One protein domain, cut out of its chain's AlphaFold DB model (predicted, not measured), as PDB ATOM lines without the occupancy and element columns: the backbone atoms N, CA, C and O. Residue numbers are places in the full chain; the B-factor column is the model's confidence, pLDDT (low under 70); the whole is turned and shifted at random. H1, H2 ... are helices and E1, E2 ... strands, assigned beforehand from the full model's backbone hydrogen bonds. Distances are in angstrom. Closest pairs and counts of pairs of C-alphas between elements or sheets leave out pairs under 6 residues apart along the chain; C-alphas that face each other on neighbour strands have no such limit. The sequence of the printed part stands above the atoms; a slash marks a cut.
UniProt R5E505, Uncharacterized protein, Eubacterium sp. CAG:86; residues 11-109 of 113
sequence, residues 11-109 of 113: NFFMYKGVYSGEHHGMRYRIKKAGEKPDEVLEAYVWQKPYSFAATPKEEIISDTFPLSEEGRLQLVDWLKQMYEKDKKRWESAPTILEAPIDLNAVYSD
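This is residues 11 to 109 of the 113 residues of an uncharacterized protein of Eubacterium sp. CAG:86 (UniProt R5E505). A twisted sheet of four antiparallel strands has one long helix, H2, packed along one of its faces, and a tail after H3 leads away from this body to the small helix H4, which is apart from the other named elements. The short helices H1 and H3 only graze the sheet. The printed part has 99 residues, with four named helices and four named strands in the order H1 E1 E2 E3 E4 H2 H3 H4; the sheet order is E1 - E2 - E3 - E4 and the class is mixed, helices and strands. The whole is only just compact, close to loose, with a radius of gyration of the C-alphas of 14.9 A and spans of 42 by 35 by 20 A.

H1 is residues 11 to 14, with C-alpha 11 at (6.703, 49.708, 3.643). E1 is residues 19 to 23, 13.6 A long from first to last C-alpha. E2, residues 26 to 33, measures 21.8 A, and E3, residues 40 to 47, measures 23.5 A. E4, residues 61 to 66, measures 17.6 A. H2 is residues 69 to 85, 24.2 A long, beginning at C-alpha 69 at (15.999, 50.625, 3.863). H3 is residues 87 to 91 and H4 residues 103 to 107, each 6.1 A long; C-alpha 107 is at (-4.608, 40.863, 38.710).

E1 to E4 form a meander, each strand the antiparallel neighbour of the one before, with E1 and E4 as edge strands. The hairpin E1 and E2 has N 21 and O 28 within hydrogen-bond range at 2.9 A. In the hairpin E2 and E3, N 29 and O 44 are 2.9 A apart, and in the hairpin E3 and E4, N 43 and O 63 are 2.9 A apart. H2 is on the sheet, two layers with the helix on one face; its height over the sheet is 8.2 A, and it lies over E2 and E3. It runs along the strands, at 25 degrees to E2 on the local plane. Its closest C-alphas to E4 are those of Gly 71 and Phe 65, 5.1 A apart. H1 only grazes the sheet with residues 12 to 14; the C-alphas of Phe 13 and Lys 32 of E2, the closest of the two elements, are 5.7 A apart. H3 only grazes the sheet too, and the closest C-alphas of H3 and E2, those of Trp 90 and Met 26, are 5.1 A apart. H2 and H3 are close but not clearly touching, with C-alphas 83 and 90 at 7.1 A. In H2, H3 and H4 every O i to N i+4 pair is within hydrogen-bond range; H1 is too short for such a pair.

The C-alphas farthest apart, those of Pro 37 and Leu 97, are 44.7 A apart. The printed part has no cut. The links E3 to E4 and H3 to H4 are long, with 13 and 11 residues. The mean pLDDT of the printed part is 92.4, and residues 103 to 109 are under 70.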
ATOM      1  N   ASN A  11       8.091  49.305   3.887       97.56
ATOM      2  CA  ASN A  11       6.703  49.708   3.643       97.56
ATOM      3  C   ASN A  11       5.757  49.283   4.775       97.56
ATOM      4  O   ASN A  11       4.885  50.056   5.164       97.56
ATOM      5  N   PHE A  12       5.949  48.097   5.363       97.94
ATOM      6  CA  PHE A  12       5.132  47.638   6.489       97.94
ATOM      7  C   PHE A  12       5.209  48.607   7.681       97.94
ATOM      8  O   PHE A  12       4.185  48.961   8.269       97.94
ATOM      9  N   PHE A  13       6.407  49.101   8.001       97.25
ATOM     10  CA  PHE A  13       6.628  50.052   9.092       97.25
ATOM     11  C   PHE A  13       6.167  51.471   8.737       97.25
ATOM     12  O   PHE A  13       5.636  52.179   9.599       97.25
ATOM     13  N   MET A  14       6.285  51.880   7.468       94.81
ATOM     14  CA  MET A  14       5.758  53.171   6.999       94.81
ATOM     15  C   MET A  14       4.247  53.287   7.248       94.81
ATOM     16  O   MET A  14       3.783  54.336   7.706       94.81
ATOM     17  N   TYR A  15       3.508  52.185   7.069       95.56
ATOM     18  CA  TYR A  15       2.076  52.066   7.372       95.56
ATOM     19  C   TYR A  15       1.772  51.691   8.834       95.56
ATOM     20  O   TYR A  15       0.715  51.139   9.132       95.56
ATOM     21  N   LYS A  16       2.671  52.040   9.767       94.56
ATOM     22  CA  LYS A  16       2.519  51.849  11.224       94.56
ATOM     23  C   LYS A  16       2.403  50.383  11.664       94.56
ATOM     24  O   LYS A  16       1.925  50.110  12.765       94.56
ATOM     25  N   GLY A  17       2.855  49.443  10.837       97.38
ATOM     26  CA  GLY A  17       2.958  48.044  11.220       97.38
ATOM     27  C   GLY A  17       3.898  47.859  12.414       97.38
ATOM     28  O   GLY A  17       4.935  48.515  12.526       97.38
ATOM     29  N   VAL A  18       3.527  46.946  13.311       98.06
ATOM     30  CA  VAL A  18       4.367  46.493  14.423       98.06
ATOM     31  C   VAL A  18       4.722  45.043  14.160       98.06
ATOM     32  O   VAL A  18       3.836  44.207  14.000       98.06
ATOM     33  N   TYR A  19       6.012  44.745  14.116       97.62
ATOM     34  CA  TYR A  19       6.508  43.396  13.884       97.62
ATOM     35  C   TYR A  19       7.162  42.870  15.158       97.62
ATOM     36  O   TYR A  19       7.886  43.598  15.830       97.62
ATOM     37  N   SER A  20       6.875  41.630  15.539       96.88
ATOM     38  CA  SER A  20       7.505  40.975  16.690       96.88
ATOM     39  C   SER A  20       7.922  39.563  16.305       96.88
ATOM     40  O   SER A  20       7.244  38.921  15.505       96.88
ATOM     41  N   GLY A  21       9.016  39.082  16.882       95.25
ATOM     42  CA  GLY A  21       9.546  37.752  16.610       95.25
ATOM     43  C   GLY A  21      10.414  37.225  17.747       95.25
ATOM     44  O   GLY A  21      10.514  37.833  18.815       95.25
ATOM     45  N   GLU A  22      11.011  36.061  17.521       94.62
ATOM     46  CA  GLU A  22      11.883  35.380  18.475       94.62
ATOM     47  C   GLU A  22      13.059  34.724  17.745       94.62
ATOM     48  O   GLU A  22      12.900  34.170  16.657       94.62
ATOM     49  N   HIS A  23      14.229  34.741  18.378       95.06
ATOM     50  CA  HIS A  23      15.379  33.939  18.002       95.06
ATOM     51  C   HIS A  23      16.035  33.307  19.241       95.06
ATOM     52  O   HIS A  23      16.627  34.017  20.049       95.06
ATOM     53  N   HIS A  24      15.919  31.980  19.396       93.75
ATOM     54  CA  HIS A  24      16.542  31.189  20.475       93.75
ATOM     55  C   HIS A  24      16.434  31.833  21.871       93.75
ATOM     56  O   HIS A  24      17.435  32.036  22.551       93.75
ATOM     57  N   GLY A  25      15.213  32.180  22.291       94.50
ATOM     58  CA  GLY A  25      14.963  32.789  23.601       94.50
ATOM     59  C   GLY A  25      15.150  34.308  23.682       94.50
ATOM     60  O   GLY A  25      14.679  34.910  24.649       94.50
ATOM     61  N   MET A  26      15.716  34.954  22.658       97.06
ATOM     62  CA  MET A  26      15.669  36.408  22.491       97.06
ATOM     63  C   MET A  26      14.393  36.798  21.742       97.06
ATOM     64  O   MET A  26      14.219  36.456  20.572       97.06
ATOM     65  N   ARG A  27      13.487  37.527  22.389       97.12
ATOM     66  CA  ARG A  27      12.339  38.155  21.730       97.12
ATOM     67  C   ARG A  27      12.736  39.519  21.196       97.12
ATOM     68  O   ARG A  27      13.566  40.198  21.795       97.12
ATOM     69  N   TYR A  28      12.112  39.929  20.099       97.75
ATOM     70  CA  TYR A  28      12.289  41.267  19.557       97.75
ATOM     71  C   TYR A  28      10.983  41.876  19.063       97.75
ATOM     72  O   TYR A  28      10.043  41.174  18.680       97.75
ATOM     73  N   ARG A  29      10.935  43.207  19.062       98.25
ATOM     74  CA  ARG A  29       9.816  44.010  18.561       98.25
ATOM     75  C   ARG A  29      10.356  45.195  17.786       98.25
ATOM     76  O   ARG A  29      11.272  45.856  18.250       98.25
ATOM     77  N   ILE A  30       9.757  45.474  16.638       98.38
ATOM     78  CA  ILE A  30      10.115  46.579  15.755       98.38
ATOM     79  C   ILE A  30       8.851  47.368  15.436       98.38
ATOM     80  O   ILE A  30       7.804  46.790  15.123       98.38
ATOM     81  N   LYS A  31       8.938  48.690  15.516       98.19
ATOM     82  CA  LYS A  31       7.859  49.606  15.132       98.19
ATOM     83  C   LYS A  31       8.445  50.907  14.593       98.19
ATOM     84  O   LYS A  31       9.606  51.215  14.838       98.19
ATOM     85  N   LYS A  32       7.613  51.701  13.928       97.94
ATOM     86  CA  LYS A  32       7.905  53.119  13.699       97.94
ATOM     87  C   LYS A  32       7.589  53.933  14.961       97.94
ATOM     88  O   LYS A  32       6.587  53.657  15.625       97.94
ATOM     89  N   ALA A  33       8.408  54.935  15.257       96.62
ATOM     90  CA  ALA A  33       8.210  55.903  16.333       96.62
ATOM     91  C   ALA A  33       8.571  57.325  15.867       96.62
ATOM     92  O   ALA A  33       9.131  57.497  14.786       96.62
ATOM     93  N   GLY A  34       8.240  58.329  16.683       94.44
ATOM     94  CA  GLY A  34       8.459  59.744  16.367       94.44
ATOM     95  C   GLY A  34       7.312  60.395  15.589       94.44
ATOM     96  O   GLY A  34       6.351  59.739  15.175       94.44
ATOM     97  N   GLU A  35       7.420  61.709  15.419       91.69
ATOM     98  CA  GLU A  35       6.533  62.534  14.595       91.69
ATOM     99  C   GLU A  35       7.319  63.089  13.409       91.69
ATOM    100  O   GLU A  35       8.541  63.174  13.456       91.69
ATOM    101  N   LYS A  36       6.634  63.481  12.331       88.44
ATOM    102  CA  LYS A  36       7.311  64.079  11.175       88.44
ATOM    103  C   LYS A  36       7.976  65.405  11.567       88.44
ATOM    104  O   LYS A  36       7.296  66.229  12.177       88.44
ATOM    105  N   PRO A  37       9.223  65.667  11.134       89.94
ATOM    106  CA  PRO A  37      10.045  64.878  10.202       89.94
ATOM    107  C   PRO A  37      10.953  63.812  10.853       89.94
ATOM    108  O   PRO A  37      11.600  63.059  10.131       89.94
ATOM    109  N   ASP A  38      10.981  63.716  12.179       94.00
ATOM    110  CA  ASP A  38      11.915  62.906  12.973       94.00
ATOM    111  C   ASP A  38      11.420  61.461  13.212       94.00
ATOM    112  O   ASP A  38      11.567  60.892  14.297       94.00
ATOM    113  N   GLU A  39      10.792  60.849  12.202       96.94
ATOM    114  CA  GLU A  39      10.321  59.462  12.287       96.94
ATOM    115  C   GLU A  39      11.498  58.469  12.199       96.94
ATOM    116  O   GLU A  39      12.364  58.571  11.329       96.94
ATOM    117  N   VAL A  40      11.492  57.452  13.066       98.19
ATOM    118  CA  VAL A  40      12.548  56.427  13.166       98.19
ATOM    119  C   VAL A  40      11.966  55.015  13.250       98.19
ATOM    120  O   VAL A  40      10.792  54.820  13.582       98.19
ATOM    121  N   LEU A  41      12.794  54.008  12.971       98.44
ATOM    122  CA  LEU A  41      12.551  52.625  13.379       98.44
ATOM    123  C   LEU A  41      13.054  52.440  14.810       98.44
ATOM    124  O   LEU A  41      14.185  52.791  15.120       98.44
ATOM    125  N   GLU A  42      12.234  51.858  15.671       98.38
ATOM    126  CA  GLU A  42      12.592  51.525  17.046       98.38
ATOM    127  C   GLU A  42      12.556  50.007  17.202       98.38
ATOM    128  O   GLU A  42      11.538  49.367  16.903       98.38
ATOM    129  N   ALA A  43      13.675  49.437  17.642       98.38
ATOM    130  CA  ALA A  43      13.819  48.019  17.911       98.38
ATOM    131  C   ALA A  43      13.962  47.787  19.411       98.38
ATOM    132  O   ALA A  43      14.611  48.552  20.115       98.38
ATOM    133  N   TYR A  44      13.386  46.693  19.880       98.56
ATOM    134  CA  TYR A  44      13.487  46.231  21.252       98.56
ATOM    135  C   TYR A  44      13.898  44.774  21.252       98.56
ATOM    136  O   TYR A  44      13.375  44.006  20.443       98.56
ATOM    137  N   VAL A  45      14.752  44.385  22.192       98.31
ATOM    138  CA  VAL A  45      15.083  42.994  22.494       98.31
ATOM    139  C   VAL A  45      14.951  42.733  23.983       98.31
ATOM    140  O   VAL A  45      15.271  43.582  24.814       98.31
ATOM    141  N   TRP A  46      14.462  41.550  24.324       97.38
ATOM    142  CA  TRP A  46      14.372  41.089  25.702       97.38
ATOM    143  C   TRP A  46      14.381  39.567  25.741       97.38
ATOM    144  O   TRP A  46      14.199  38.887  24.728       97.38
ATOM    145  N   GLN A  47      14.617  39.016  26.923       96.19
ATOM    146  CA  GLN A  47      14.620  37.575  27.114       96.19
ATOM    147  C   GLN A  47      13.172  37.087  27.237       96.19
ATOM    148  O   GLN A  47      12.344  37.716  27.894       96.19
ATOM    149  N   LYS A  48      12.838  35.959  26.605       93.44
ATOM    150  CA  LYS A  48      11.567  35.267  26.871       93.44
ATOM    151  C   LYS A  48      11.489  34.896  28.383       93.44
ATOM    152  O   LYS A  48      12.532  34.825  29.029       93.44
ATOM    153  N   PRO A  49      10.302  34.623  28.958       92.50
ATOM    154  CA  PRO A  49       9.091  34.168  28.280       92.50
ATOM    155  C   PRO A  49       8.067  35.264  28.009       92.50
ATOM    156  O   PRO A  49       7.235  35.088  27.113       92.50
ATOM    157  N   TYR A  50       8.142  36.379  28.736       91.12
ATOM    158  CA  TYR A  50       7.096  37.394  28.779       91.12
ATOM    159  C   TYR A  50       6.918  38.146  27.461       91.12
ATOM    160  O   TYR A  50       7.815  38.239  26.618       91.12
ATOM    161  N   SER A  51       5.705  38.665  27.266       91.06
ATOM    162  CA  SER A  51       5.419  39.601  26.183       91.06
ATOM    163  C   SER A  51       6.062  40.953  26.488       91.06
ATOM    164  O   SER A  51       6.375  41.251  27.638       91.06
ATOM    165  N   PHE A  52       6.198  41.806  25.474       92.88
ATOM    166  CA  PHE A  52       6.753  43.150  25.649       92.88
ATOM    167  C   PHE A  52       6.052  43.955  26.761       92.88
ATOM    168  O   PHE A  52       6.707  44.654  27.516       92.88
ATOM    169  N   ALA A  53       4.723  43.841  26.879       90.44
ATOM    170  CA  ALA A  53       3.947  44.585  27.876       90.44
ATOM    171  C   ALA A  53       4.107  44.041  29.305       90.44
ATOM    172  O   ALA A  53       3.904  44.782  30.259       90.44
ATOM    173  N   ALA A  54       4.444  42.757  29.439       88.44
ATOM    174  CA  ALA A  54       4.616  42.080  30.721       88.44
ATOM    175  C   ALA A  54       6.093  41.946  31.134       88.44
ATOM    176  O   ALA A  54       6.382  41.368  32.175       88.44
ATOM    177  N   THR A  55       7.025  42.437  30.313       90.62
ATOM    178  CA  THR A  55       8.456  42.440  30.633       90.62
ATOM    179  C   THR A  55       8.796  43.753  31.345       90.62
ATOM    180  O   THR A  55       8.410  44.810  30.833       90.62
ATOM    181  N   PRO A  56       9.501  43.727  32.491       90.44
ATOM    182  CA  PRO A  56       9.999  44.939  33.139       90.44
ATOM    183  C   PRO A  56      10.805  45.799  32.160       90.44
ATOM    184  O   PRO A  56      11.596  45.281  31.370       90.44
ATOM    185  N   LYS A  57      10.606  47.122  32.185       91.00
ATOM    186  CA  LYS A  57      11.218  48.022  31.191       91.00
ATOM    187  C   LYS A  57      12.741  48.021  31.275       91.00
ATOM    188  O   LYS A  57      13.403  48.196  30.262       91.00
ATOM    189  N   GLU A  58      13.273  47.789  32.465       93.19
ATOM    190  CA  GLU A  58      14.697  47.732  32.776       93.19
ATOM    191  C   GLU A  58      15.381  46.504  32.147       93.19
ATOM    192  O   GLU A  58      16.591  46.508  31.937       93.19
ATOM    193  N   GLU A  59      14.614  45.456  31.820       92.75
ATOM    194  CA  GLU A  59      15.117  44.242  31.162       92.75
ATOM    195  C   GLU A  59      15.071  44.320  29.629       92.75
ATOM    196  O   GLU A  59      15.664  43.476  28.944       92.75
ATOM    197  N   ILE A  60      14.376  45.327  29.093       97.12
ATOM    198  CA  ILE A  60      14.230  45.570  27.662       97.12
ATOM    199  C   ILE A  60      15.370  46.470  27.196       97.12
ATOM    200  O   ILE A  60      15.557  47.581  27.685       97.12
ATOM    201  N   ILE A  61      16.101  46.008  26.188       98.06
ATOM    202  CA  ILE A  61      17.133  46.796  25.517       98.06
ATOM    203  C   ILE A  61      16.535  47.333  24.223       98.06
ATOM    204  O   ILE A  61      15.915  46.578  23.473       98.06
ATOM    205  N   SER A  62      16.717  48.620  23.952       98.25
ATOM    206  CA  SER A  62      16.185  49.272  22.757       98.25
ATOM    207  C   SER A  62      17.242  50.067  22.017       98.25
ATOM    208  O   SER A  62      18.176  50.573  22.635       98.25
ATOM    209  N   ASP A  63      17.034  50.232  20.717       98.56
ATOM    210  CA  ASP A  63      17.823  51.130  19.880       98.56
ATOM    211  C   ASP A  63      16.952  51.716  18.759       98.56
ATOM    212  O   ASP A  63      15.870  51.192  18.452       98.56
ATOM    213  N   THR A  64      17.404  52.817  18.163       98.38
ATOM    214  CA  THR A  64      16.701  53.513  17.084       98.38
ATOM    215  C   THR A  64      17.545  53.600  15.822       98.38
ATOM    216  O   THR A  64      18.765  53.729  15.849       98.38
ATOM    217  N   PHE A  65      16.871  53.532  14.679       98.38
ATOM    218  CA  PHE A  65      17.493  53.513  13.361       98.38
ATOM    219  C   PHE A  65      16.738  54.446  12.415       98.38
ATOM    220  O   PHE A  65      15.529  54.646  12.587       98.38
ATOM    221  N   PRO A  66      17.399  54.999  11.385       98.00
ATOM    222  CA  PRO A  66      16.719  55.797  10.371       98.00
ATOM    223  C   PRO A  66      15.532  55.045   9.750       98.00
ATOM    224  O   PRO A  66      15.617  53.844   9.486       98.00
ATOM    225  N   LEU A  67      14.427  55.744   9.472       97.62
ATOM    226  CA  LEU A  67      13.298  55.180   8.723       97.62
ATOM    227  C   LEU A  67      13.627  55.105   7.219       97.62
ATOM    228  O   LEU A  67      13.049  55.814   6.397       97.62
ATOM    229  N   SER A  68      14.582  54.248   6.865       97.88
ATOM    230  CA  SER A  68      15.014  53.960   5.493       97.88
ATOM    231  C   SER A  68      15.328  52.469   5.326       97.88
ATOM    232  O   SER A  68      15.338  51.714   6.302       97.88
ATOM    233  N   GLU A  69      15.582  52.016   4.094       97.81
ATOM    234  CA  GLU A  69      15.999  50.625   3.863       97.81
ATOM    235  C   GLU A  69      17.380  50.354   4.475       97.81
ATOM    236  O   GLU A  69      17.588  49.308   5.083       97.81
ATOM    237  N   GLU A  70      18.303  51.316   4.421       98.12
ATOM    238  CA  GLU A  70      19.613  51.220   5.076       98.12
ATOM    239  C   GLU A  70      19.460  51.113   6.596       98.12
ATOM    240  O   GLU A  70      20.080  50.247   7.213       98.12
ATOM    241  N   GLY A  71      18.592  51.932   7.199       98.19
ATOM    242  CA  GLY A  71      18.289  51.849   8.627       98.19
ATOM    243  C   GLY A  71      17.641  50.516   9.014       98.19
ATOM    244  O   GLY A  71      17.962  49.948  10.057       98.19
ATOM    245  N   ARG A  72      16.803  49.939   8.140       98.06
ATOM    246  CA  ARG A  72      16.250  48.587   8.326       98.06
ATOM    247  C   ARG A  72      17.343  47.514   8.324       98.06
ATOM    248  O   ARG A  72      17.282  46.595   9.137       98.06
ATOM    249  N   LEU A  73      18.334  47.611   7.438       98.19
ATOM    250  CA  LEU A  73      19.464  46.676   7.410       98.19
ATOM    251  C   LEU A  73      20.364  46.830   8.645       98.19
ATOM    252  O   LEU A  73      20.723  45.825   9.254       98.19
ATOM    253  N   GLN A  74      20.642  48.066   9.075       98.44
ATOM    254  CA  GLN A  74      21.363  48.343  10.325       98.44
ATOM    255  C   GLN A  74      20.649  47.735  11.536       98.44
ATOM    256  O   GLN A  74      21.284  47.103  12.377       98.44
ATOM    257  N   LEU A  75      19.322  47.861  11.588       98.38
ATOM    258  CA  LEU A  75      18.492  47.252  12.621       98.38
ATOM    259  C   LEU A  75      18.625  45.725  12.623       98.38
ATOM    260  O   LEU A  75      18.778  45.116  13.682       98.38
ATOM    261  N   VAL A  76      18.562  45.085  11.450       97.81
ATOM    262  CA  VAL A  76      18.727  43.626  11.322       97.81
ATOM    263  C   VAL A  76      20.093  43.193  11.851       97.81
ATOM    264  O   VAL A  76      20.187  42.214  12.592       97.81
ATOM    265  N   ASP A  77      21.150  43.920  11.499       97.94
ATOM    266  CA  ASP A  77      22.499  43.617  11.967       97.94
ATOM    267  C   ASP A  77      22.656  43.856  13.469       97.94
ATOM    268  O   ASP A  77      23.289  43.047  14.150       97.94
ATOM    269  N   TRP A  78      22.006  44.881  14.021       98.31
ATOM    270  CA  TRP A  78      21.934  45.090  15.463       98.31
ATOM    271  C   TRP A  78      21.251  43.920  16.179       98.31
ATOM    272  O   TRP A  78      21.789  43.416  17.162       98.31
ATOM    273  N   LEU A  79      20.134  43.395  15.658       98.00
ATOM    274  CA  LEU A  79      19.489  42.205  16.234       98.00
ATOM    275  C   LEU A  79      20.429  40.992  16.250       98.00
ATOM    276  O   LEU A  79      20.491  40.274  17.249       98.00
ATOM    277  N   LYS A  80      21.190  40.769  15.170       96.75
ATOM    278  CA  LYS A  80      22.203  39.701  15.130       96.75
ATOM    279  C   LYS A  80      23.275  39.925  16.197       96.75
ATOM    280  O   LYS A  80      23.606  38.998  16.928       96.75
ATOM    281  N   GLN A  81      23.792  41.148  16.313       97.25
ATOM    282  CA  GLN A  81      24.819  41.491  17.299       97.25
ATOM    283  C   GLN A  81      24.318  41.312  18.733       97.25
ATOM    284  O   GLN A  81      25.045  40.759  19.557       97.25
ATOM    285  N   MET A  82      23.082  41.722  19.032       97.19
ATOM    286  CA  MET A  82      22.471  41.525  20.346       97.19
ATOM    287  C   MET A  82      22.383  40.043  20.703       97.19
ATOM    288  O   MET A  82      22.713  39.670  21.830       97.19
ATOM    289  N   TYR A  83      22.012  39.195  19.739       96.62
ATOM    290  CA  TYR A  83      21.991  37.751  19.942       96.62
ATOM    291  C   TYR A  83      23.395  37.179  20.191       96.62
ATOM    292  O   TYR A  83      23.615  36.517  21.201       96.62
ATOM    293  N   GLU A  84      24.362  37.466  19.317       96.12
ATOM    294  CA  GLU A  84      25.710  36.889  19.414       96.12
ATOM    295  C   GLU A  84      26.477  37.371  20.655       96.12
ATOM    296  O   GLU A  84      27.190  36.593  21.289       96.12
ATOM    297  N   LYS A  85      26.303  38.639  21.051       96.12
ATOM    298  CA  LYS A  85      26.991  39.233  22.208       96.12
ATOM    299  C   LYS A  85      26.592  38.587  23.535       96.12
ATOM    300  O   LYS A  85      27.421  38.522  24.439       96.12
ATOM    301  N   ASP A  86      25.346  38.134  23.659       94.62
ATOM    302  CA  ASP A  86      24.803  37.599  24.914       94.62
ATOM    303  C   ASP A  86      24.064  36.267  24.718       94.62
ATOM    304  O   ASP A  86      23.026  35.982  25.317       94.62
ATOM    305  N   LYS A  87      24.623  35.415  23.854       95.62
ATOM    306  CA  LYS A  87      24.035  34.127  23.467       95.62
ATOM    307  C   LYS A  87      23.652  33.258  24.662       95.62
ATOM    308  O   LYS A  87      22.576  32.665  24.680       95.62
ATOM    309  N   LYS A  88      24.510  33.233  25.688       96.00
ATOM    310  CA  LYS A  88      24.271  32.464  26.912       96.00
ATOM    311  C   LYS A  88      22.999  32.920  27.624       96.00
ATOM    312  O   LYS A  88      22.226  32.056  28.020       96.00
ATOM    313  N   ARG A  89      22.768  34.234  27.763       94.75
ATOM    314  CA  ARG A  89      21.530  34.765  28.348       94.75
ATOM    315  C   ARG A  89      20.332  34.307  27.534       94.75
ATOM    316  O   ARG A  89      19.404  33.737  28.090       94.75
ATOM    317  N   TRP A  90      20.339  34.517  26.221       95.62
ATOM    318  CA  TRP A  90      19.182  34.188  25.386       95.62
ATOM    319  C   TRP A  90      18.832  32.699  25.434       95.62
ATOM    320  O   TRP A  90      17.673  32.343  25.637       95.62
ATOM    321  N   GLU A  91      19.837  31.829  25.340       94.94
ATOM    322  CA  GLU A  91      19.639  30.379  25.334       94.94
ATOM    323  C   GLU A  91      19.290  29.811  26.713       94.94
ATOM    324  O   GLU A  91      18.556  28.827  26.793       94.94
ATOM    325  N   SER A  92      19.736  30.447  27.802       94.31
ATOM    326  CA  SER A  92      19.358  30.069  29.169       94.31
ATOM    327  C   SER A  92      18.006  30.644  29.603       94.31
ATOM    328  O   SER A  92      17.733  30.728  30.800       94.31
ATOM    329  N   ALA A  93      17.188  31.122  28.663       90.38
ATOM    330  CA  ALA A  93      15.918  31.744  28.989       90.38
ATOM    331  C   ALA A  93      14.926  30.741  29.598       90.38
ATOM    332  O   ALA A  93      14.716  29.668  29.019       90.38
ATOM    333  N   PRO A  94      14.275  31.102  30.720       89.06
ATOM    334  CA  PRO A  94      13.391  30.192  31.428       89.06
ATOM    335  C   PRO A  94      12.173  29.832  30.576       89.06
ATOM    336  O   PRO A  94      11.719  30.581  29.698       89.06
ATOM    337  N   THR A  95      11.621  28.653  30.838       88.69
ATOM    338  CA  THR A  95      10.309  28.276  30.319       88.69
ATOM    339  C   THR A  95       9.203  29.075  31.014       88.69
ATOM    340  O   THR A  95       9.413  29.710  32.045       88.69
ATOM    341  N   ILE A  96       7.985  29.024  30.469       85.00
ATOM    342  CA  ILE A  96       6.816  29.664  31.097       85.00
ATOM    343  C   ILE A  96       6.562  29.118  32.514       85.00
ATOM    344  O   ILE A  96       6.066  29.851  33.359       85.00
ATOM    345  N   LEU A  97       6.906  27.853  32.776       86.50
ATOM    346  CA  LEU A  97       6.705  27.213  34.080       86.50
ATOM    347  C   LEU A  97       7.755  27.628  35.119       86.50
ATOM    348  O   LEU A  97       7.479  27.587  36.312       86.50
ATOM    349  N   GLU A  98       8.953  28.002  34.670       87.06
ATOM    350  CA  GLU A  98      10.075  28.379  35.540       87.06
ATOM    351  C   GLU A  98      10.126  29.883  35.815       87.06
ATOM    352  O   GLU A  98      10.743  30.317  36.787       87.06
ATOM    353  N   ALA A  99       9.515  30.693  34.950       83.31
ATOM    354  CA  ALA A  99       9.567  32.137  35.082       83.31
ATOM    355  C   ALA A  99       8.674  32.631  36.237       83.31
ATOM    356  O   ALA A  99       7.525  32.198  36.361       83.31
ATOM    357  N   PRO A 100       9.176  33.548  37.084       77.69
ATOM    358  CA  PRO A 100       8.442  34.033  38.247       77.69
ATOM    359  C   PRO A 100       7.268  34.916  37.820       77.69
ATOM    360  O   PRO A 100       7.470  36.041  37.361       77.69
ATOM    361  N   ILE A 101       6.039  34.420  37.963       72.44
ATOM    362  CA  ILE A 101       4.828  35.177  37.629       72.44
ATOM    363  C   ILE A 101       4.505  36.132  38.780       72.44
ATOM    364  O   ILE A 101       4.139  35.691  39.870       72.44
ATOM    365  N   ASP A 102       4.571  37.440  38.525       71.06
ATOM    366  CA  ASP A 102       4.009  38.427  39.447       71.06
ATOM    367  C   ASP A 102       2.482  38.469  39.297       71.06
ATOM    368  O   ASP A 102       1.919  39.196  38.475       71.06
ATOM    369  N   LEU A 103       1.794  37.655  40.099       69.81
ATOM    370  CA  LEU A 103       0.333  37.604  40.122       69.81
ATOM    371  C   LEU A 103      -0.288  38.955  40.517       69.81
ATOM    372  O   LEU A 103      -1.400  39.249  40.081       69.81
ATOM    373  N   ASN A 104       0.411  39.801  41.283       69.12
ATOM    374  CA  ASN A 104      -0.126  41.101  41.680       69.12
ATOM    375  C   ASN A 104      -0.196  42.041  40.475       69.12
ATOM    376  O   ASN A 104      -1.239  42.646  40.242       69.12
ATOM    377  N   ALA A 105       0.851  42.095  39.648       64.56
ATOM    378  CA  ALA A 105       0.828  42.861  38.400       64.56
ATOM    379  C   ALA A 105      -0.255  42.365  37.417       64.56
ATOM    380  O   ALA A 105      -0.869  43.162  36.713       64.56
ATOM    381  N   VAL A 106      -0.524  41.054  37.385       60.59
ATOM    382  CA  VAL A 106      -1.504  40.434  36.472       60.59
ATOM    383  C   VAL A 106      -2.956  40.701  36.886       60.59
ATOM    384  O   VAL A 106      -3.828  40.832  36.025       60.59
ATOM    385  N   TYR A 107      -3.240  40.764  38.190       64.62
ATOM    386  CA  TYR A 107      -4.608  40.863  38.710       64.62
ATOM    387  C   TYR A 107      -4.963  42.222  39.329       64.62
ATOM    388  O   TYR A 107      -6.143  42.453  39.590       64.62
ATOM    389  N   SER A 108      -4.012  43.151  39.487       61.22
ATOM    390  CA  SER A 108      -4.262  44.464  40.111       61.22
ATOM    391  C   SER A 108      -5.250  45.363  39.348       61.22
ATOM    392  O   SER A 108      -5.762  46.312  39.940       61.22
ATOM    393  N   ASP A 109      -5.554  45.087  38.076       57.09
ATOM    394  CA  ASP A 109      -6.537  45.857  37.290       57.09
ATOM    395  C   ASP A 109      -7.959  45.263  37.308       57.09
ATOM    396  O   ASP A 109      -8.872  45.840  36.717       57.09
TER     397      ASP A 109